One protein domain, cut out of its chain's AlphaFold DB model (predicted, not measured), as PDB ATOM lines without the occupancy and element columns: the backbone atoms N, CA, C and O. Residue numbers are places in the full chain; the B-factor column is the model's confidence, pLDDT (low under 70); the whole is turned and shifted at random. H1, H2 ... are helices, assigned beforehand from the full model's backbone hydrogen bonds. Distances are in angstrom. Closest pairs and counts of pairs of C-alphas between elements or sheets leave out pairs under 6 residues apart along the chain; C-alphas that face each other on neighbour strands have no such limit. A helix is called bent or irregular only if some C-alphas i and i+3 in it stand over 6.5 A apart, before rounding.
ATOM      1  N   LYS A   2      31.714 -40.948  -0.560       75.69
ATOM      2  CA  LYS A   2      30.551 -41.207  -1.445       75.69
ATOM      3  C   LYS A   2      29.498 -40.081  -1.451       75.69
ATOM      4  O   LYS A   2      29.041 -39.700  -2.518       75.69
ATOM      5  N   LYS A   3      29.167 -39.507  -0.283       77.12
ATOM      6  CA  LYS A   3      28.218 -38.381  -0.173       77.12
ATOM      7  C   LYS A   3      28.705 -37.113  -0.894       77.12
ATOM      8  O   LYS A   3      27.947 -36.555  -1.667       77.12
ATOM      9  N   LEU A   4      29.971 -36.718  -0.712       81.25
ATOM     10  CA  LEU A   4      30.576 -35.555  -1.388       81.25
ATOM     11  C   LEU A   4      30.573 -35.699  -2.916       81.25
ATOM     12  O   LEU A   4      30.190 -34.766  -3.611       81.25
ATOM     13  N   LEU A   5      30.943 -36.875  -3.431       82.38
ATOM     14  CA  LEU A   5      30.900 -37.160  -4.871       82.38
ATOM     15  C   LEU A   5      29.477 -37.064  -5.431       82.38
ATOM     16  O   LEU A   5      29.284 -36.492  -6.496       82.38
ATOM     17  N   LEU A   6      28.482 -37.583  -4.706       79.69
ATOM     18  CA  LEU A   6      27.076 -37.479  -5.103       79.69
ATOM     19  C   LEU A   6      26.574 -36.032  -5.065       79.69
ATOM     20  O   LEU A   6      25.846 -35.631  -5.964       79.69
ATOM     21  N   THR A   7      26.982 -35.237  -4.072       80.00
ATOM     22  CA  THR A   7      26.647 -33.808  -4.000       80.00
ATOM     23  C   THR A   7      27.272 -33.026  -5.152       80.00
ATOM     24  O   THR A   7      26.584 -32.236  -5.789       80.00
ATOM     25  N   LEU A   8      28.549 -33.261  -5.458       82.88
ATOM     26  CA  LEU A   8      29.237 -32.579  -6.554       82.88
ATOM     27  C   LEU A   8      28.634 -32.962  -7.909       82.88
ATOM     28  O   LEU A   8      28.378 -32.093  -8.737       82.88
ATOM     29  N   LEU A   9      28.321 -34.247  -8.097       83.94
ATOM     30  CA  LEU A   9      27.620 -34.726  -9.283       83.94
ATOM     31  C   LEU A   9      26.214 -34.108  -9.383       83.94
ATOM     32  O   LEU A   9      25.818 -33.698 -10.466       83.94
ATOM     33  N   ALA A  10      25.487 -33.961  -8.268       82.25
ATOM     34  CA  ALA A  10      24.187 -33.287  -8.248       82.25
ATOM     35  C   ALA A  10      24.289 -31.834  -8.715       82.25
ATOM     36  O   ALA A  10      23.514 -31.414  -9.568       82.25
ATOM     37  N   VAL A  11      25.255 -31.081  -8.183       82.69
ATOM     38  CA  VAL A  11      25.495 -29.684  -8.571       82.69
ATOM     39  C   VAL A  11      25.856 -29.592 -10.051       82.69
ATOM     40  O   VAL A  11      25.278 -28.776 -10.762       82.69
ATOM     41  N   LEU A  12      26.751 -30.459 -10.532       84.88
ATOM     42  CA  LEU A  12      27.154 -30.482 -11.935       84.88
ATOM     43  C   LEU A  12      25.964 -30.758 -12.866       84.88
ATOM     44  O   LEU A  12      25.808 -30.057 -13.860       84.88
ATOM     45  N   LEU A  13      25.106 -31.728 -12.530       84.69
ATOM     46  CA  LEU A  13      23.912 -32.042 -13.324       84.69
ATOM     47  C   LEU A  13      22.865 -30.926 -13.292       84.69
ATOM     48  O   LEU A  13      22.205 -30.680 -14.291       84.69
ATOM     49  N   ILE A  14      22.708 -30.228 -12.165       82.19
ATOM     50  CA  ILE A  14      21.798 -29.076 -12.084       82.19
ATOM     51  C   ILE A  14      22.289 -27.945 -12.993       82.19
ATOM     52  O   ILE A  14      21.488 -27.344 -13.710       82.19
ATOM     53  N   ILE A  15      23.597 -27.663 -12.972       83.00
ATOM     54  CA  ILE A  15      24.216 -26.666 -13.852       83.00
ATOM     55  C   ILE A  15      24.053 -27.080 -15.314       83.00
ATOM     56  O   ILE A  15      23.687 -26.246 -16.133       83.00
ATOM     57  N   GLU A  16      24.283 -28.354 -15.634       87.19
ATOM     58  CA  GLU A  16      24.082 -28.908 -16.974       87.19
ATOM     59  C   GLU A  16      22.642 -28.700 -17.460       87.19
ATOM     60  O   GLU A  16      22.436 -28.146 -18.541       87.19
ATOM     61  N   GLU A  17      21.646 -29.014 -16.628       83.06
ATOM     62  CA  GLU A  17      20.232 -28.885 -16.984       83.06
ATOM     63  C   GLU A  17      19.824 -27.419 -17.216       83.06
ATOM     64  O   GLU A  17      19.035 -27.109 -18.110       83.06
ATOM     65  N   TRP A  18      20.354 -26.496 -16.408       82.00
ATOM     66  CA  TRP A  18      20.139 -25.056 -16.585       82.00
ATOM     67  C   TRP A  18      20.843 -24.513 -17.827       82.00
ATOM     68  O   TRP A  18      20.273 -23.704 -18.560       82.00
ATOM     69  N   LEU A  19      22.070 -24.967 -18.073       83.38
ATOM     70  CA  LEU A  19      22.868 -24.545 -19.211       83.38
ATOM     71  C   LEU A  19      22.198 -24.961 -20.526       83.38
ATOM     72  O   LEU A  19      22.117 -24.143 -21.440       83.38
ATOM     73  N   TRP A  20      21.651 -26.178 -20.612       81.75
ATOM     74  CA  TRP A  20      20.907 -26.631 -21.794       81.75
ATOM     75  C   TRP A  20      19.629 -25.845 -22.053       81.75
ATOM     76  O   TRP A  20      19.353 -25.508 -23.207       81.75
ATOM     77  N   ASP A  21      18.859 -25.532 -21.010       82.75
ATOM     78  CA  ASP A  21      17.654 -24.712 -21.152       82.75
ATOM     79  C   ASP A  21      18.004 -23.301 -21.639       82.75
ATOM     80  O   ASP A  21      17.366 -22.785 -22.560       82.75
ATOM     81  N   PHE A  22      19.051 -22.700 -21.066       83.25
ATOM     82  CA  PHE A  22      19.546 -21.388 -21.473       83.25
ATOM     83  C   PHE A  22      20.038 -21.390 -22.927       83.25
ATOM     84  O   PHE A  22      19.585 -20.574 -23.727       83.25
ATOM     85  N   LEU A  23      20.892 -22.348 -23.303       83.56
ATOM     86  CA  LEU A  23      21.380 -22.522 -24.677       83.56
ATOM     87  C   LEU A  23      20.223 -22.726 -25.664       83.56
ATOM     88  O   LEU A  23      20.214 -22.135 -26.741       83.56
ATOM     89  N   SER A  24      19.221 -23.525 -25.298       83.62
ATOM     90  CA  SER A  24      18.056 -23.777 -26.151       83.62
ATOM     91  C   SER A  24      17.222 -22.513 -26.360       83.62
ATOM     92  O   SER A  24      16.842 -22.210 -27.493       83.62
ATOM     93  N   ALA A  25      16.975 -21.748 -25.292       83.94
ATOM     94  CA  ALA A  25      16.253 -20.482 -25.366       83.94
ATOM     95  C   ALA A  25      17.018 -19.453 -26.209       83.94
ATOM     96  O   ALA A  25      16.472 -18.917 -27.175       83.94
ATOM     97  N   CYS A  26      18.298 -19.225 -25.905       85.50
ATOM     98  CA  CYS A  26      19.151 -18.320 -26.670       85.50
ATOM     99  C   CYS A  26      19.233 -18.727 -28.143       85.50
ATOM    100  O   CYS A  26      19.207 -17.862 -29.011       85.50
ATOM    101  N   GLY A  27      19.291 -20.026 -28.437       83.69
ATOM    102  CA  GLY A  27      19.421 -20.528 -29.801       83.69
ATOM    103  C   GLY A  27      18.169 -20.236 -30.613       83.69
ATOM    104  O   GLY A  27      18.263 -19.800 -31.756       83.69
ATOM    105  N   HIS A  28      16.999 -20.399 -29.993       82.38
ATOM    106  CA  HIS A  28      15.724 -20.043 -30.602       82.38
ATOM    107  C   HIS A  28      15.609 -18.535 -30.869       82.38
ATOM    108  O   HIS A  28      15.302 -18.139 -31.992       82.38
ATOM    109  N   TYR A  29      15.911 -17.689 -29.877       84.00
ATOM    110  CA  TYR A  29      15.870 -16.235 -30.059       84.00
ATOM    111  C   TYR A  29      16.882 -15.746 -31.096       84.00
ATOM    112  O   TYR A  29      16.556 -14.885 -31.908       84.00
ATOM    113  N   LEU A  30      18.085 -16.323 -31.118       84.00
ATOM    114  CA  LEU A  30      19.107 -15.999 -32.109       84.00
ATOM    115  C   LEU A  30      18.646 -16.369 -33.523       84.00
ATOM    116  O   LEU A  30      18.815 -15.578 -34.449       84.00
ATOM    117  N   ALA A  31      18.035 -17.545 -33.688       82.75
ATOM    118  CA  ALA A  31      17.506 -17.987 -34.972       82.75
ATOM    119  C   ALA A  31      16.393 -17.068 -35.492       82.75
ATOM    120  O   ALA A  31      16.382 -16.740 -36.679       82.75
ATOM    121  N   LEU A  32      15.501 -16.613 -34.608       84.38
ATOM    122  CA  LEU A  32      14.466 -15.634 -34.943       84.38
ATOM    123  C   LEU A  32      15.076 -14.283 -35.323       84.38
ATOM    124  O   LEU A  32      14.744 -13.723 -36.367       84.38
ATOM    125  N   TRP A  33      16.002 -13.779 -34.505       84.50
ATOM    126  CA  TRP A  33      16.611 -12.466 -34.701       84.50
ATOM    127  C   TRP A  33      17.405 -12.383 -36.009       84.50
ATOM    128  O   TRP A  33      17.295 -11.406 -36.745       84.50
ATOM    129  N   LEU A  34      18.137 -13.444 -36.347       82.56
ATOM    130  CA  LEU A  34      18.906 -13.547 -37.589       82.56
ATOM    131  C   LEU A  34      18.091 -14.112 -38.769       82.56
ATOM    132  O   LEU A  34      18.647 -14.316 -39.847       82.56
ATOM    133  N   ARG A  35      16.786 -14.373 -38.586       85.69
ATOM    134  CA  ARG A  35      15.875 -14.951 -39.599       85.69
ATOM    135  C   ARG A  35      16.423 -16.241 -40.232       85.69
ATOM    136  O   ARG A  35      16.245 -16.497 -41.423       85.69
ATOM    137  N   LEU A  36      17.078 -17.074 -39.426       85.88
ATOM    138  CA  LEU A  36      17.782 -18.284 -39.865       85.88
ATOM    139  C   LEU A  36      16.864 -19.492 -40.081       85.88
ATOM    140  O   LEU A  36      17.357 -20.570 -40.396       85.88
ATOM    141  N   GLU A  37      15.544 -19.348 -39.970       86.31
ATOM    142  CA  GLU A  37      14.594 -20.463 -40.082       86.31
ATOM    143  C   GLU A  37      14.786 -21.315 -41.345       86.31
ATOM    144  O   GLU A  37      14.672 -22.539 -41.305       86.31
ATOM    145  N   SER A  38      15.088 -20.680 -42.481       85.44
ATOM    146  CA  SER A  38      15.351 -21.385 -43.739       85.44
ATOM    147  C   SER A  38      16.633 -22.218 -43.668       85.44
ATOM    148  O   SER A  38      16.659 -23.341 -44.168       85.44
ATOM    149  N   VAL A  39      17.672 -21.700 -43.006       86.88
ATOM    150  CA  VAL A  39      18.935 -22.413 -42.768       86.88
ATOM    151  C   VAL A  39      18.710 -23.570 -41.801       86.88
ATOM    152  O   VAL A  39      19.199 -24.666 -42.049       86.88
ATOM    153  N   GLU A  40      17.921 -23.374 -40.744       88.19
ATOM    154  CA  GLU A  40      17.590 -24.442 -39.798       88.19
ATOM    155  C   GLU A  40      16.805 -25.573 -40.466       88.19
ATOM    156  O   GLU A  40      17.120 -26.752 -40.288       88.19
ATOM    157  N   ARG A  41      15.818 -25.221 -41.301       88.69
ATOM    158  CA  ARG A  41      15.075 -26.189 -42.114       88.69
ATOM    159  C   ARG A  41      16.000 -26.932 -43.074       88.69
ATOM    160  O   ARG A  41      15.886 -28.151 -43.184       88.69
ATOM    161  N   TRP A  42      16.926 -26.234 -43.728       91.19
ATOM    162  CA  TRP A  42      17.915 -26.861 -44.604       91.19
ATOM    163  C   TRP A  42      18.844 -27.813 -43.835       91.19
ATOM    164  O   TRP A  42      18.985 -28.966 -44.236       91.19
ATOM    165  N   LEU A  43      19.386 -27.390 -42.688       90.50
ATOM    166  CA  LEU A  43      20.222 -28.215 -41.808       90.50
ATOM    167  C   LEU A  43      19.495 -29.490 -41.368       90.50
ATOM    168  O   LEU A  43      20.062 -30.573 -41.450       90.50
ATOM    169  N   SER A  44      18.219 -29.388 -40.985       90.62
ATOM    170  CA  SER A  44      17.416 -30.543 -40.553       90.62
ATOM    171  C   SER A  44      17.147 -31.584 -41.646       90.62
ATOM    172  O   SER A  44      16.767 -32.712 -41.336       90.62
ATOM    173  N   ARG A  45      17.326 -31.221 -42.922       92.12
ATOM    174  CA  ARG A  45      17.066 -32.071 -44.098       92.12
ATOM    175  C   ARG A  45      18.327 -32.366 -44.908       92.12
ATOM    176  O   ARG A  45      18.239 -32.963 -45.977       92.12
ATOM    177  N   THR A  46      19.482 -31.921 -44.425       91.75
ATOM    178  CA  THR A  46      20.743 -32.060 -45.147       91.75
ATOM    179  C   THR A  46      21.227 -33.513 -45.155       91.75
ATOM    180  O   THR A  46      20.727 -34.356 -44.406       91.75
ATOM    181  N   SER A  47      22.192 -33.826 -46.017       94.62
ATOM    182  CA  SER A  47      22.798 -35.158 -46.068       94.62
ATOM    183  C   SER A  47      23.803 -35.359 -44.917       94.62
ATOM    184  O   SER A  47      24.372 -34.383 -44.422       94.62
ATOM    185  N   PRO A  48      24.091 -36.606 -44.494       93.00
ATOM    186  CA  PRO A  48      25.082 -36.884 -43.450       93.00
ATOM    187  C   PRO A  48      26.453 -36.196 -43.604       93.00
ATOM    188  O   PRO A  48      26.910 -35.586 -42.636       93.00
ATOM    189  N   PRO A  49      27.121 -36.199 -44.777       93.94
ATOM    190  CA  PRO A  49      28.400 -35.496 -44.915       93.94
ATOM    191  C   PRO A  49      28.260 -33.975 -44.751       93.94
ATOM    192  O   PRO A  49      29.120 -33.331 -44.154       93.94
ATOM    193  N   MET A  50      27.150 -33.395 -45.206       93.81
ATOM    194  CA  MET A  50      26.903 -31.954 -45.108       93.81
ATOM    195  C   MET A  50      26.585 -31.551 -43.668       93.81
ATOM    196  O   MET A  50      26.999 -30.484 -43.225       93.81
ATOM    197  N   ALA A  51      25.920 -32.425 -42.908       92.94
ATOM    198  CA  ALA A  51      25.728 -32.263 -41.471       92.94
ATOM    199  C   ALA A  51      27.061 -32.213 -40.709       92.94
ATOM    200  O   ALA A  51      27.199 -31.426 -39.774       92.94
ATOM    201  N   LEU A  52      28.051 -33.011 -41.123       92.50
ATOM    202  CA  LEU A  52      29.389 -33.002 -40.529       92.50
ATOM    203  C   LEU A  52      30.138 -31.702 -40.852       92.50
ATOM    204  O   LEU A  52      30.711 -31.082 -39.958       92.50
ATOM    205  N   LEU A  53      30.057 -31.235 -42.102       94.12
ATOM    206  CA  LEU A  53      30.609 -29.938 -42.507       94.12
ATOM    207  C   LEU A  53      29.925 -28.760 -41.802       94.12
ATOM    208  O   LEU A  53      30.584 -27.783 -41.459       94.12
ATOM    209  N   ALA A  54      28.622 -28.851 -41.531       92.81
ATOM    210  CA  ALA A  54      27.888 -27.797 -40.842       92.81
ATOM    211  C   ALA A  54      28.440 -27.509 -39.433       92.81
ATOM    212  O   ALA A  54      28.395 -26.362 -38.994       92.81
ATOM    213  N   ILE A  55      29.020 -28.502 -38.746       89.88
ATOM    214  CA  ILE A  55      29.672 -28.304 -37.436       89.88
ATOM    215  C   ILE A  55      30.902 -27.385 -37.542       89.88
ATOM    216  O   ILE A  55      31.236 -26.694 -36.580       89.88
ATOM    217  N   ALA A  56      31.556 -27.315 -38.704       92.75
ATOM    218  CA  ALA A  56      32.695 -26.423 -38.912       92.75
ATOM    219  C   ALA A  56      32.281 -24.944 -39.024       92.75
ATOM    220  O   ALA A  56      33.084 -24.058 -38.738       92.75
ATOM    221  N   VAL A  57      31.028 -24.654 -39.395       92.31
ATOM    222  CA  VAL A  57      30.536 -23.279 -39.581       92.31
ATOM    223  C   VAL A  57      30.630 -22.447 -38.292       92.31
ATOM    224  O   VAL A  57      31.235 -21.376 -38.342       92.31
ATOM    225  N   PRO A  58      30.132 -22.911 -37.124       92.00
ATOM    226  CA  PRO A  58      30.358 -22.230 -35.850       92.00
ATOM    227  C   PRO A  58      31.828 -21.898 -35.575       92.00
ATOM    228  O   PRO A  58      32.135 -20.796 -35.129       92.00
ATOM    229  N   ILE A  59      32.746 -22.821 -35.875       92.62
ATOM    230  CA  ILE A  59      34.184 -22.626 -35.647       92.62
ATOM    231  C   ILE A  59      34.705 -21.491 -36.530       92.62
ATOM    232  O   ILE A  59      35.398 -20.601 -36.036       92.62
ATOM    233  N   MET A  60      34.327 -21.473 -37.811       94.88
ATOM    234  CA  MET A  60      34.710 -20.401 -38.735       94.88
ATOM    235  C   MET A  60      34.172 -19.029 -38.312       94.88
ATOM    236  O   MET A  60      34.848 -18.033 -38.537       94.88
ATOM    237  N   ILE A  61      32.995 -18.967 -37.681       91.94
ATOM    238  CA  ILE A  61      32.411 -17.715 -37.169       91.94
ATOM    239  C   ILE A  61      33.144 -17.233 -35.911       91.94
ATOM    240  O   ILE A  61      33.422 -16.046 -35.774       91.94
ATOM    241  N   VAL A  62      33.459 -18.139 -34.985       94.31
ATOM    242  CA  VAL A  62      34.056 -17.786 -33.685       94.31
ATOM    243  C   VAL A  62      35.544 -17.455 -33.806       94.31
ATOM    244  O   VAL A  62      36.033 -16.570 -33.113       94.31
ATOM    245  N   THR A  63      36.266 -18.112 -34.716       95.19
ATOM    246  CA  THR A  63      37.710 -17.898 -34.925       95.19
ATOM    247  C   THR A  63      38.094 -16.422 -35.140       95.19
ATOM    248  O   THR A  63      38.965 -15.942 -34.413       95.19
ATOM    249  N   PRO A  64      37.471 -15.655 -36.060       95.81
ATOM    250  CA  PRO A  64      37.800 -14.239 -36.226       95.81
ATOM    251  C   PRO A  64      37.449 -13.401 -34.990       95.81
ATOM    252  O   PRO A  64      38.162 -12.447 -34.690       95.81
ATOM    253  N   ILE A  65      36.406 -13.768 -34.237       95.56
ATOM    254  CA  ILE A  65      36.040 -13.083 -32.990       95.56
ATOM    255  C   ILE A  65      37.127 -13.301 -31.930       95.56
ATOM    256  O   ILE A  65      37.543 -12.340 -31.290       95.56
ATOM    257  N   ASN A  66      37.652 -14.521 -31.797       93.88
ATOM    258  CA  ASN A  66      38.765 -14.813 -30.888       93.88
ATOM    259  C   ASN A  66      40.040 -14.054 -31.280       93.88
ATOM    260  O   ASN A  66      40.741 -13.537 -30.414       93.88
ATOM    261  N   LEU A  67      40.339 -13.938 -32.580       96.56
ATOM    262  CA  LEU A  67      41.473 -13.133 -33.049       96.56
ATOM    263  C   LEU A  67      41.280 -11.644 -32.738       96.56
ATOM    264  O   LEU A  67      42.226 -10.977 -32.318       96.56
ATOM    265  N   ALA A  68      40.059 -11.126 -32.890       96.62
ATOM    266  CA  ALA A  68      39.730  -9.761 -32.496       96.62
ATOM    267  C   ALA A  68      39.870  -9.564 -30.978       96.62
ATOM    268  O   ALA A  68      40.476  -8.585 -30.546       96.62
ATOM    269  N   ALA A  69      39.389 -10.513 -30.169       96.12
ATOM    270  CA  ALA A  69      39.539 -10.492 -28.716       96.12
ATOM    271  C   ALA A  69      41.017 -10.480 -28.311       96.12
ATOM    272  O   ALA A  69      41.429  -9.636 -27.518       96.12
ATOM    273  N   LEU A  70      41.833 -11.342 -28.921       96.50
ATOM    274  CA  LEU A  70      43.276 -11.374 -28.704       96.50
ATOM    275  C   LEU A  70      43.941 -10.049 -29.090       96.50
ATOM    276  O   LEU A  70      44.761  -9.536 -28.334       96.50
ATOM    277  N   SER A  71      43.567  -9.469 -30.231       97.25
ATOM    278  CA  SER A  71      44.077  -8.164 -30.653       97.25
ATOM    279  C   SER A  71      43.763  -7.082 -29.616       97.25
ATOM    280  O   SER A  71      44.660  -6.339 -29.224       97.25
ATOM    281  N   LEU A  72      42.535  -7.030 -29.087       96.94
ATOM    282  CA  LEU A  72      42.164  -6.088 -28.023       96.94
ATOM    283  C   LEU A  72      43.037  -6.265 -26.774       96.94
ATOM    284  O   LEU A  72      43.519  -5.277 -26.220       96.94
ATOM    285  N   LEU A  73      43.295  -7.511 -26.365       96.06
ATOM    286  CA  LEU A  73      44.167  -7.808 -25.227       96.06
ATOM    287  C   LEU A  73      45.601  -7.312 -25.457       96.06
ATOM    288  O   LEU A  73      46.178  -6.688 -24.567       96.06
ATOM    289  N   VAL A  74      46.159  -7.542 -26.651       96.81
ATOM    290  CA  VAL A  74      47.523  -7.115 -27.011       96.81
ATOM    291  C   VAL A  74      47.660  -5.588 -27.021       96.81
ATOM    292  O   VAL A  74      48.693  -5.070 -26.609       96.81
ATOM    293  N   HIS A  75      46.616  -4.855 -27.416       96.81
ATOM    294  CA  HIS A  75      46.612  -3.386 -27.427       96.81
ATOM    295  C   HIS A  75      46.275  -2.756 -26.058       96.81
ATOM    296  O   HIS A  75      46.075  -1.546 -25.969       96.81
ATOM    297  N   GLY A  76      46.199  -3.551 -24.983       95.38
ATOM    298  CA  GLY A  76      45.941  -3.067 -23.621       95.38
ATOM    299  C   GLY A  76      44.462  -2.864 -23.273       95.38
ATOM    300  O   GLY A  76      44.146  -2.466 -22.152       95.38
ATOM    301  N   LEU A  77      43.534  -3.193 -24.178       96.38
ATOM    302  CA  LEU A  77      42.085  -3.156 -23.946       96.38
ATOM    303  C   LEU A  77      41.625  -4.440 -23.240       96.38
ATOM    304  O   LEU A  77      40.845  -5.233 -23.775       96.38
ATOM    305  N   LEU A  78      42.145  -4.662 -22.029       95.88
ATOM    306  CA  LEU A  78      41.978  -5.915 -21.286       95.88
ATOM    307  C   LEU A  78      40.509  -6.258 -21.025       95.88
ATOM    308  O   LEU A  78      40.088  -7.385 -21.272       95.88
ATOM    309  N   LEU A  79      39.716  -5.289 -20.556       96.75
ATOM    310  CA  LEU A  79      38.309  -5.525 -20.240       96.75
ATOM    311  C   LEU A  79      37.513  -5.905 -21.496       96.75
ATOM    312  O   LEU A  79      36.776  -6.887 -21.481       96.75
ATOM    313  N   GLN A  80      37.688  -5.163 -22.591       96.75
ATOM    314  CA  GLN A  80      37.005  -5.418 -23.859       96.75
ATOM    315  C   GLN A  80      37.420  -6.765 -24.451       96.75
ATOM    316  O   GLN A  80      36.561  -7.518 -24.898       96.75
ATOM    317  N   GLY A  81      38.715  -7.090 -24.414       96.38
ATOM    318  CA  GLY A  81      39.222  -8.376 -24.880       96.38
ATOM    319  C   GLY A  81      38.662  -9.553 -24.080       96.38
ATOM    320  O   GLY A  81      38.191 -10.518 -24.674       96.38
ATOM    321  N   ILE A  82      38.620  -9.457 -22.744       96.44
ATOM    322  CA  ILE A  82      38.042 -10.501 -21.878       96.44
ATOM    323  C   ILE A  82      36.542 -10.670 -22.139       96.44
ATOM    324  O   ILE A  82      36.065 -11.798 -22.273       96.44
ATOM    325  N   LEU A  83      35.791  -9.567 -22.217       96.75
ATOM    326  CA  LEU A  83      34.354  -9.620 -22.487       96.75
ATOM    327  C   LEU A  83      34.063 -10.213 -23.869       96.75
ATOM    328  O   LEU A  83      33.150 -11.028 -23.997       96.75
ATOM    329  N   LEU A  84      34.853  -9.851 -24.886       96.31
ATOM    330  CA  LEU A  84      34.696 -10.382 -26.237       96.31
ATOM    331  C   LEU A  84      35.042 -11.875 -26.308       96.31
ATOM    332  O   LEU A  84      34.304 -12.629 -26.931       96.31
ATOM    333  N   GLU A  85      36.100 -12.319 -25.630       95.62
ATOM    334  CA  GLU A  85      36.477 -13.737 -25.531       95.62
ATOM    335  C   GLU A  85      35.397 -14.563 -24.811       95.62
ATOM    336  O   GLU A  85      35.044 -15.666 -25.236       95.62
ATOM    337  N   LEU A  86      34.826 -14.026 -23.727       94.69
ATOM    338  CA  LEU A  86      33.724 -14.675 -23.018       94.69
ATOM    339  C   LEU A  86      32.484 -14.782 -23.914       94.69
ATOM    340  O   LEU A  86      31.871 -15.849 -23.999       94.69
ATOM    341  N   PHE A  87      32.143 -13.699 -24.616       92.75
ATOM    342  CA  PHE A  87      31.058 -13.689 -25.589       92.75
ATOM    343  C   PHE A  87      31.293 -14.712 -26.706       92.75
ATOM    344  O   PHE A  87      30.392 -15.486 -27.021       92.75
ATOM    345  N   ALA A  88      32.505 -14.773 -27.260       93.69
ATOM    346  CA  ALA A  88      32.872 -15.698 -28.324       93.69
ATOM    347  C   ALA A  88      32.718 -17.164 -27.894       93.69
ATOM    348  O   ALA A  88      32.163 -17.971 -28.641       93.69
ATOM    349  N   LYS A  89      33.121 -17.505 -26.662       91.75
ATOM    350  CA  LYS A  89      32.910 -18.843 -26.087       91.75
ATOM    351  C   LYS A  89      31.436 -19.196 -25.968       91.75
ATOM    352  O   LYS A  89      31.033 -20.264 -26.426       91.75
ATOM    353  N   LEU A  90      30.634 -18.303 -25.388       90.44
ATOM    354  CA  LEU A  90      29.196 -18.528 -25.227       90.44
ATOM    355  C   LEU A  90      28.500 -18.666 -26.585       90.44
ATOM    356  O   LEU A  90      27.731 -19.605 -26.786       90.44
ATOM    357  N   LEU A  91      28.818 -17.783 -27.534       90.31
ATOM    358  CA  LEU A  91      28.294 -17.831 -28.895       90.31
ATOM    359  C   LEU A  91      28.716 -19.120 -29.609       90.31
ATOM    360  O   LEU A  91      27.893 -19.761 -30.257       90.31
ATOM    361  N   GLY A  92      29.970 -19.543 -29.459       91.56
ATOM    362  CA  GLY A  92      30.465 -20.789 -30.033       91.56
ATOM    363  C   GLY A  92      29.746 -22.014 -29.486       91.56
ATOM    364  O   GLY A  92      29.263 -22.834 -30.267       91.56
ATOM    365  N   THR A  93      29.604 -22.120 -28.162       91.44
ATOM    366  CA  THR A  93      28.831 -23.203 -27.536       91.44
ATOM    367  C   THR A  93      27.388 -23.201 -28.027       91.44
ATOM    368  O   THR A  93      26.862 -24.255 -28.378       91.44
ATOM    369  N   LEU A  94      26.769 -22.022 -28.120       91.75
ATOM    370  CA  LEU A  94      25.405 -21.858 -28.602       91.75
ATOM    371  C   LEU A  94      25.225 -22.347 -30.042       91.75
ATOM    372  O   LEU A  94      24.340 -23.158 -30.318       91.75
ATOM    373  N   LEU A  95      26.070 -21.871 -30.956       91.31
ATOM    374  CA  LEU A  95      26.002 -22.214 -32.373       91.31
ATOM    375  C   LEU A  95      26.275 -23.704 -32.599       91.31
ATOM    376  O   LEU A  95      25.530 -24.353 -33.332       91.31
ATOM    377  N   VAL A  96      27.293 -24.270 -31.939       92.56
ATOM    378  CA  VAL A  96      27.600 -25.706 -32.029       92.56
ATOM    379  C   VAL A  96      26.443 -26.541 -31.489       92.56
ATOM    380  O   VAL A  96      25.997 -27.461 -32.171       92.56
ATOM    381  N   ALA A  97      25.915 -26.209 -30.306       91.12
ATOM    382  CA  ALA A  97      24.781 -26.915 -29.717       91.12
ATOM    383  C   ALA A  97      23.553 -26.874 -30.636       91.12
ATOM    384  O   ALA A  97      22.901 -27.900 -30.846       91.12
ATOM    385  N   ARG A  98      23.264 -25.712 -31.235       89.88
ATOM    386  CA  ARG A  98      22.126 -25.545 -32.141       89.88
ATOM    387  C   ARG A  98      22.299 -26.348 -33.424       89.88
ATOM    388  O   ARG A  98      21.416 -27.143 -33.744       89.88
ATOM    389  N   VAL A  99      23.429 -26.199 -34.119       92.06
ATOM    390  CA  VAL A  99      23.715 -26.952 -35.349       92.06
ATOM    391  C   VAL A  99      23.663 -28.448 -35.072       92.06
ATOM    392  O   VAL A  99      22.926 -29.152 -35.755       92.06
ATOM    393  N   PHE A 100      24.351 -28.919 -34.025       92.50
ATOM    394  CA  PHE A 100      24.329 -30.326 -33.632       92.50
ATOM    395  C   PHE A 100      22.908 -30.813 -33.344       92.50
ATOM    396  O   PHE A 100      22.539 -31.886 -33.799       92.50
ATOM    397  N   SER A 101      22.081 -30.041 -32.630       90.75
ATOM    398  CA  SER A 101      20.698 -30.442 -32.334       90.75
ATOM    399  C   SER A 101      19.848 -30.631 -33.596       90.75
ATOM    400  O   SER A 101      19.055 -31.570 -33.660       90.75
ATOM    401  N   LEU A 102      20.056 -29.784 -34.611       91.38
ATOM    402  CA  LEU A 102      19.334 -29.821 -35.883       91.38
ATOM    403  C   LEU A 102      19.836 -30.936 -36.802       91.38
ATOM    404  O   LEU A 102      19.035 -31.534 -37.516       91.38
ATOM    405  N   THR A 103      21.139 -31.221 -36.776       94.50
ATOM    406  CA  THR A 103      21.772 -32.236 -37.628       94.50
ATOM    407  C   THR A 103      21.987 -33.578 -36.927       94.50
ATOM    408  O   THR A 103      22.544 -34.511 -37.503       94.50
ATOM    409  N   LYS A 104      21.542 -33.714 -35.674       93.62
ATOM    410  CA  LYS A 104      21.712 -34.919 -34.858       93.62
ATOM    411  C   LYS A 104      21.245 -36.194 -35.570       93.62
ATOM    412  O   LYS A 104      22.018 -37.150 -35.558       93.62
ATOM    413  N   PRO A 105      20.048 -36.265 -36.191       93.94
ATOM    414  CA  PRO A 105      19.617 -37.482 -36.881       93.94
ATOM    415  C   PRO A 105      20.604 -37.924 -37.967       93.94
ATOM    416  O   PRO A 105      20.888 -39.111 -38.090       93.94
ATOM    417  N   GLN A 106      21.167 -36.967 -38.706       94.06
ATOM    418  CA  GLN A 106      22.156 -37.197 -39.754       94.06
ATOM    419  C   GLN A 106      23.523 -37.583 -39.184       94.06
ATOM    420  O   GLN A 106      24.184 -38.472 -39.699       94.06
ATOM    421  N   LEU A 107      23.968 -36.934 -38.109       93.38
ATOM    422  CA  LEU A 107      25.261 -37.227 -37.489       93.38
ATOM    423  C   LEU A 107      25.287 -38.612 -36.836       93.38
ATOM    424  O   LEU A 107      26.313 -39.289 -36.855       93.38
ATOM    425  N   LEU A 108      24.154 -39.061 -36.292       95.44
ATOM    426  CA  LEU A 108      24.031 -40.391 -35.702       95.44
ATOM    427  C   LEU A 108      23.969 -41.518 -36.746       95.44
ATOM    428  O   LEU A 108      23.994 -42.682 -36.360       95.44
ATOM    429  N   THR A 109      23.952 -41.222 -38.052       95.19
ATOM    430  CA  THR A 109      24.160 -42.271 -39.066       95.19
ATOM    431  C   THR A 109      25.621 -42.713 -39.139       95.19
ATOM    432  O   THR A 109      25.910 -43.791 -39.651       95.19
ATOM    433  N   PHE A 110      26.562 -41.904 -38.636       94.94
ATOM    434  CA  PHE A 110      27.962 -42.298 -38.529       94.94
ATOM    435  C   PHE A 110      28.165 -43.139 -37.269       94.94
ATOM    436  O   PHE A 110      28.114 -42.627 -36.149       94.94
ATOM    437  N   THR A 111      28.472 -44.425 -37.452       95.25
ATOM    438  CA  THR A 111      28.694 -45.401 -36.374       95.25
ATOM    439  C   THR A 111      29.567 -44.898 -35.214       95.25
ATOM    440  O   THR A 111      29.133 -45.038 -34.069       95.25
ATOM    441  N   PRO A 112      30.754 -44.284 -35.429       95.06
ATOM    442  CA  PRO A 112      31.569 -43.811 -34.309       95.06
ATOM    443  C   PRO A 112      30.892 -42.682 -33.520       95.06
ATOM    444  O   PRO A 112      30.932 -42.679 -32.291       95.06
ATOM    445  N   ILE A 113      30.217 -41.755 -34.208       93.56
ATOM    446  CA  ILE A 113      29.502 -40.645 -33.566       93.56
ATOM    447  C   ILE A 113      28.330 -41.191 -32.750       93.56
ATOM    448  O   ILE A 113      28.159 -40.817 -31.588       93.56
ATOM    449  N   ALA A 114      27.560 -42.116 -33.324       95.06
ATOM    450  CA  ALA A 114      26.451 -42.764 -32.639       95.06
ATOM    451  C   ALA A 114      26.907 -43.508 -31.382       95.06
ATOM    452  O   ALA A 114      26.317 -43.339 -30.315       95.06
ATOM    453  N   PHE A 115      27.990 -44.280 -31.482       95.81
ATOM    454  CA  PHE A 115      28.548 -45.018 -30.354       95.81
ATOM    455  C   PHE A 115      28.944 -44.091 -29.198       95.81
ATOM    456  O   PHE A 115      28.521 -44.308 -28.058       95.81
ATOM    457  N   ILE A 116      29.699 -43.025 -29.488       94.88
ATOM    458  CA  ILE A 116      30.110 -42.037 -28.480       94.88
ATOM    459  C   ILE A 116      28.875 -41.379 -27.862       94.88
ATOM    460  O   ILE A 116      28.741 -41.334 -26.638       94.88
ATOM    461  N   TYR A 117      27.940 -40.924 -28.699       94.06
ATOM    462  CA  TYR A 117      26.732 -40.250 -28.243       94.06
ATOM    463  C   TYR A 117      25.899 -41.134 -27.309       94.06
ATOM    464  O   TYR A 117      25.511 -40.691 -26.226       94.06
ATOM    465  N   HIS A 118      25.639 -42.386 -27.686       94.69
ATOM    466  CA  HIS A 118      24.848 -43.309 -26.875       94.69
ATOM    467  C   HIS A 118      25.550 -43.694 -25.572       94.69
ATOM    468  O   HIS A 118      24.878 -43.768 -24.541       94.69
ATOM    469  N   THR A 119      26.873 -43.871 -25.599       93.94
ATOM    470  CA  THR A 119      27.679 -44.185 -24.410       93.94
ATOM    471  C   THR A 119      27.628 -43.041 -23.402       93.94
ATOM    472  O   THR A 119      27.195 -43.237 -22.265       93.94
ATOM    473  N   VAL A 120      27.966 -41.822 -23.835       92.12
ATOM    474  CA  VAL A 120      27.958 -40.627 -22.976       92.12
ATOM    475  C   VAL A 120      26.548 -40.336 -22.466       92.12
ATOM    476  O   VAL A 120      26.351 -40.129 -21.270       92.12
ATOM    477  N   SER A 121      25.540 -40.401 -23.340       90.88
ATOM    478  CA  SER A 121      24.142 -40.200 -22.939       90.88
ATOM    479  C   SER A 121      23.661 -41.279 -21.964       90.88
ATOM    480  O   SER A 121      22.826 -41.009 -21.105       90.88
ATOM    481  N   GLY A 122      24.159 -42.511 -22.093       90.69
ATOM    482  CA  GLY A 122      23.886 -43.605 -21.165       90.69
ATOM    483  C   GLY A 122      24.456 -43.333 -19.777       90.69
ATOM    484  O   GLY A 122      23.730 -43.450 -18.790       90.69
ATOM    485  N   TRP A 123      25.714 -42.897 -19.702       89.31
ATOM    486  CA  TRP A 123      26.342 -42.491 -18.444       89.31
ATOM    487  C   TRP A 123      25.638 -41.301 -17.803       89.31
ATOM    488  O   TRP A 123      25.409 -41.318 -16.595       89.31
ATOM    489  N   LEU A 124      25.233 -40.309 -18.599       87.19
ATOM    490  CA  LEU A 124      24.478 -39.164 -18.105       87.19
ATOM    491  C   LEU A 124      23.134 -39.613 -17.516       87.19
ATOM    492  O   LEU A 124      22.835 -39.298 -16.369       87.19
ATOM    493  N   ARG A 125      22.359 -40.441 -18.230       88.06
ATOM    494  CA  ARG A 125      21.101 -40.999 -17.694       88.06
ATOM    495  C   ARG A 125      21.316 -41.785 -16.405       88.06
ATOM    496  O   ARG A 125      20.530 -41.644 -15.471       88.06
ATOM    497  N   TRP A 126      22.376 -42.585 -16.336       88.44
ATOM    498  CA  TRP A 126      22.738 -43.310 -15.120       88.44
ATOM    499  C   TRP A 126      23.076 -42.359 -13.964       88.44
ATOM    500  O   TRP A 126      22.614 -42.569 -12.842       88.44
ATOM    501  N   ALA A 127      23.821 -41.283 -14.230       86.06
ATOM    502  CA  ALA A 127      24.144 -40.262 -13.240       86.06
ATOM    503  C   ALA A 127      22.876 -39.561 -12.729       86.06
ATOM    504  O   ALA A 127      22.684 -39.467 -11.519       86.06
ATOM    505  N   HIS A 128      21.971 -39.158 -13.626       83.81
ATOM    506  CA  HIS A 128      20.677 -38.581 -13.249       83.81
ATOM    507  C   HIS A 128      19.855 -39.554 -12.395       83.81
ATOM    508  O   HIS A 128      19.360 -39.164 -11.341       83.81
ATOM    509  N   ALA A 129      19.754 -40.826 -12.797       84.88
ATOM    510  CA  ALA A 129      19.023 -41.843 -12.040       84.88
ATOM    511  C   ALA A 129      19.587 -42.017 -10.622       84.88
ATOM    512  O   ALA A 129      18.836 -42.085  -9.654       84.88
ATOM    513  N   LYS A 130      20.916 -42.007 -10.482       83.19
ATOM    514  CA  LYS A 130      21.593 -42.181  -9.194       83.19
ATOM    515  C   LYS A 130      21.390 -41.013  -8.230       83.19
ATOM    516  O   LYS A 130      21.466 -41.198  -7.019       83.19
ATOM    517  N   ILE A 131      21.169 -39.809  -8.751       80.81
ATOM    518  CA  ILE A 131      21.006 -38.604  -7.933       80.81
ATOM    519  C   ILE A 131      19.528 -38.250  -7.748       80.81
ATOM    520  O   ILE A 131      19.201 -37.549  -6.792       80.81
ATOM    521  N   ALA A 132      18.625 -38.789  -8.572       75.19
ATOM    522  CA  ALA A 132      17.182 -38.567  -8.484       75.19
ATOM    523  C   ALA A 132      16.598 -38.848  -7.086       75.19
ATOM    524  O   ALA A 132      15.665 -38.171  -6.653       75.19
ATOM    525  N   GLU A 133      17.180 -39.793  -6.348       70.75
ATOM    526  CA  GLU A 133      16.775 -40.140  -4.980       70.75
ATOM    527  C   GLU A 133      17.226 -39.102  -3.930       70.75
ATOM    528  O   GLU A 133      16.677 -39.011  -2.826       70.75
ATOM    529  N   THR A 134      18.197 -38.255  -4.275       75.38
ATOM    530  CA  THR A 134      18.784 -37.266  -3.369       75.38
ATOM    531  C   THR A 134      17.834 -36.083  -3.187       75.38
ATOM    532  O   THR A 134      17.349 -35.493  -4.154       75.38
ATOM    533  N   ALA A 135      17.600 -35.678  -1.935       70.88
ATOM    534  CA  ALA A 135      16.746 -34.532  -1.606       70.88
ATOM    535  C   ALA A 135      17.177 -33.233  -2.320       70.88
ATOM    536  O   ALA A 135      16.327 -32.461  -2.747       70.88
ATOM    537  N   ILE A 136      18.486 -33.047  -2.530       71.12
ATOM    538  CA  ILE A 136      19.076 -31.881  -3.209       71.12
ATOM    539  C   ILE A 136      18.577 -31.757  -4.655       71.12
ATOM    540  O   ILE A 136      18.209 -30.669  -5.086       71.12
ATOM    541  N   TYR A 137      18.517 -32.865  -5.400       72.50
ATOM    542  CA  TYR A 137      18.086 -32.840  -6.800       72.50
ATOM    543  C   TYR A 137      16.576 -32.614  -6.927       72.50
ATOM    544  O   TYR A 137      16.134 -31.838  -7.773       72.50
ATOM    545  N   ARG A 138      15.774 -33.212  -6.034       74.31
ATOM    546  CA  ARG A 138      14.327 -32.944  -5.962       74.31
ATOM    547  C   ARG A 138      14.037 -31.481  -5.637       74.31
ATOM    548  O   ARG A 138      13.210 -30.870  -6.308       74.31
ATOM    549  N   PHE A 139      14.759 -30.917  -4.670       74.75
ATOM    550  CA  PHE A 139      14.635 -29.512  -4.294       74.75
ATOM    551  C   PHE A 139      15.041 -28.577  -5.440       74.75
ATOM    552  O   PHE A 139      14.307 -27.650  -5.762       74.75
ATOM    553  N   ALA A 140      16.152 -28.860  -6.129       72.31
ATOM    554  CA  ALA A 140      16.580 -28.085  -7.292       72.31
ATOM    555  C   ALA A 140      15.552 -28.118  -8.436       72.31
ATOM    556  O   ALA A 140      15.274 -27.091  -9.055       72.31
ATOM    557  N   LYS A 141      14.937 -29.281  -8.686       75.06
ATOM    558  CA  LYS A 141      13.891 -29.437  -9.704       75.06
ATOM    559  C   LYS A 141      12.620 -28.655  -9.353       75.06
ATOM    560  O   LYS A 141      12.017 -28.056 -10.241       75.06
ATOM    561  N   GLN A 142      12.239 -28.630  -8.074       79.12
ATOM    562  CA  GLN A 142      11.125 -27.816  -7.572       79.12
ATOM    563  C   GLN A 142      11.423 -26.319  -7.699       79.12
ATOM    564  O   GLN A 142      10.649 -25.606  -8.323       79.12
ATOM    565  N   LEU A 143      12.597 -25.867  -7.246       77.94
ATOM    566  CA  LEU A 143      13.057 -24.482  -7.412       77.94
ATOM    567  C   LEU A 143      13.019 -24.028  -8.873       77.94
ATOM    568  O   LEU A 143      12.535 -22.940  -9.177       77.94
ATOM    569  N   LYS A 144      13.492 -24.872  -9.796       75.56
ATOM    570  CA  LYS A 144      13.436 -24.599 -11.236       75.56
ATOM    571  C   LYS A 144      11.993 -24.447 -11.730       75.56
ATOM    572  O   LYS A 144      11.710 -23.526 -12.497       75.56
ATOM    573  N   ALA A 145      11.087 -25.325 -11.301       79.31
ATOM    574  CA  ALA A 145       9.672 -25.246 -11.657       79.31
ATOM    575  C   ALA A 145       9.018 -23.962 -11.118       79.31
ATOM    576  O   ALA A 145       8.327 -23.273 -11.869       79.31
ATOM    577  N   ASP A 146       9.311 -23.594  -9.872       78.25
ATOM    578  CA  ASP A 146       8.771 -22.402  -9.214       78.25
ATOM    579  C   ASP A 146       9.285 -21.109  -9.855       78.25
ATOM    580  O   ASP A 146       8.515 -20.182 -10.108       78.25
ATOM    581  N   VAL A 147      10.581 -21.044 -10.178       77.94
ATOM    582  CA  VAL A 147      11.179 -19.911 -10.901       77.94
ATOM    583  C   VAL A 147      10.556 -19.777 -12.288       77.94
ATOM    584  O   VAL A 147      10.157 -18.681 -12.677       77.94
ATOM    585  N   LYS A 148      10.395 -20.885 -13.022       75.50
ATOM    586  CA  LYS A 148       9.762 -20.873 -14.348       75.50
ATOM    587  C   LYS A 148       8.302 -20.419 -14.277       75.50
ATOM    588  O   LYS A 148       7.867 -19.653 -15.136       75.50
ATOM    589  N   ALA A 149       7.560 -20.850 -13.256       76.88
ATOM    590  CA  ALA A 149       6.185 -20.422 -13.020       76.88
ATOM    591  C   ALA A 149       6.102 -18.922 -12.699       76.88
ATOM    592  O   ALA A 149       5.278 -18.223 -13.285       76.88
ATOM    593  N   LYS A 150       6.995 -18.406 -11.844       75.56
ATOM    594  CA  LYS A 150       7.066 -16.976 -11.503       75.56
ATOM    595  C   LYS A 150       7.441 -16.100 -12.694       75.56
ATOM    596  O   LYS A 150       6.798 -15.083 -12.913       75.56
ATOM    597  N   ILE A 151       8.430 -16.508 -13.488       76.00
ATOM    598  CA  ILE A 151       8.826 -15.783 -14.704       76.00
ATOM    599  C   ILE A 151       7.663 -15.746 -15.700       76.00
ATOM    600  O   ILE A 151       7.360 -14.693 -16.247       76.00
ATOM    601  N   LYS A 152       6.967 -16.873 -15.900       72.56
ATOM    602  CA  LYS A 152       5.798 -16.930 -16.785       72.56
ATOM    603  C   LYS A 152       4.645 -16.052 -16.286       72.56
ATOM    604  O   LYS A 152       3.981 -15.439 -17.107       72.56
ATOM    605  N   ALA A 153       4.422 -15.987 -14.974       69.75
ATOM    606  CA  ALA A 153       3.405 -15.128 -14.369       69.75
ATOM    607  C   ALA A 153       3.756 -13.632 -14.438       69.75
ATOM    608  O   ALA A 153       2.855 -12.809 -14.436       69.75
ATOM    609  N   TRP A 154       5.044 -13.278 -14.493       61.12
ATOM    610  CA  TRP A 154       5.507 -11.892 -14.640       61.12
ATOM    611  C   TRP A 154       5.538 -11.418 -16.103       61.12
ATOM    612  O   TRP A 154       5.531 -10.222 -16.366       61.12
ATOM    613  N   LEU A 155       5.595 -12.358 -17.052       58.50
ATOM    614  CA  LEU A 155       5.568 -12.110 -18.500       58.50
ATOM    615  C   LEU A 155       4.159 -12.204 -19.122       58.50
ATOM    616  O   LEU A 155       4.042 -12.037 -20.337       58.50
ATOM    617  N   ALA A 156       3.130 -12.526 -18.332       51.19
ATOM    618  CA  ALA A 156       1.722 -12.566 -18.739       51.19
ATOM    619  C   ALA A 156       1.022 -11.257 -18.363       51.19
ATOM    620  O   ALA A 156       0.177 -10.811 -19.168       51.19
TER     621      ALA A 156
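AT A GLANCE: This is residues 2 to 156 of the 156 residues of an uncharacterized protein of Methylomonas koyamae (UniProt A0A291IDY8). Three long helices, H1, H5 and H6, form the sides of an open triangular frame. H4 folds back along H5 as a helical hairpin that runs on past H1, short H2 and H3 pack on the later part of H5, and H7 starts at the corner of H1 and H6, with residues 145 to 156 sticking out. The printed part has 155 residues with seven named helices, H1 to H7 in order, and no named strand, and its class is all helix. It is loose, with a radius of gyration of the C-alphas of 19.0 A and spans of 47 by 44 by 41 A.

IN THESE COORDINATES: H1, residues 2 to 33, begins at C-alpha 2 (30.551, -41.207, -1.445) and is 46.1 A long. H2 is residues 37 to 44 and H3 residues 48 to 54. H4, residues 56 to 74, is 27.1 A long. H5, residues 78 to 107, is 39.0 A long and irregular, with C-alphas 102 and 105 7.7 A apart. H6, residues 111 to 132, is 30.9 A long. H7, residues 135 to 154, is 28.4 A long and ends at C-alpha 154 (5.507, -11.892, -14.640).

HOW THE PARTS SIT: H5, the hub, touches H1 about perpendicular at 86 degrees, closest at the C-alphas of Leu 23 and Leu 94, 5.7 A. H4 and H5 touch as a hairpin, closest at C-alphas 69 and 81, 4.4 A. H5 also touches H2, C-alphas 44 and 102 at 5.1 A, and H3, C-alphas 48 and 106 at 4.7 A. H1 touches H6 and H7 from Ala 10, its C-alpha 6.2 A from that of Ile 131 and 6.3 A from that of Tyr 137. H5 and H7 are apart. Every O i to N i+4 pair is within hydrogen-bond range in H1, H2, H3, H6 and H7, with 13 of 15 in H4 and 24 of 26 in H5.

THE WHOLE: The C-alphas of His 75 and Glu 133, the two farthest apart, are 52.4 A apart. The printed part has no cut, and its links are tight. Residues 153 to 156 have pLDDT under 70.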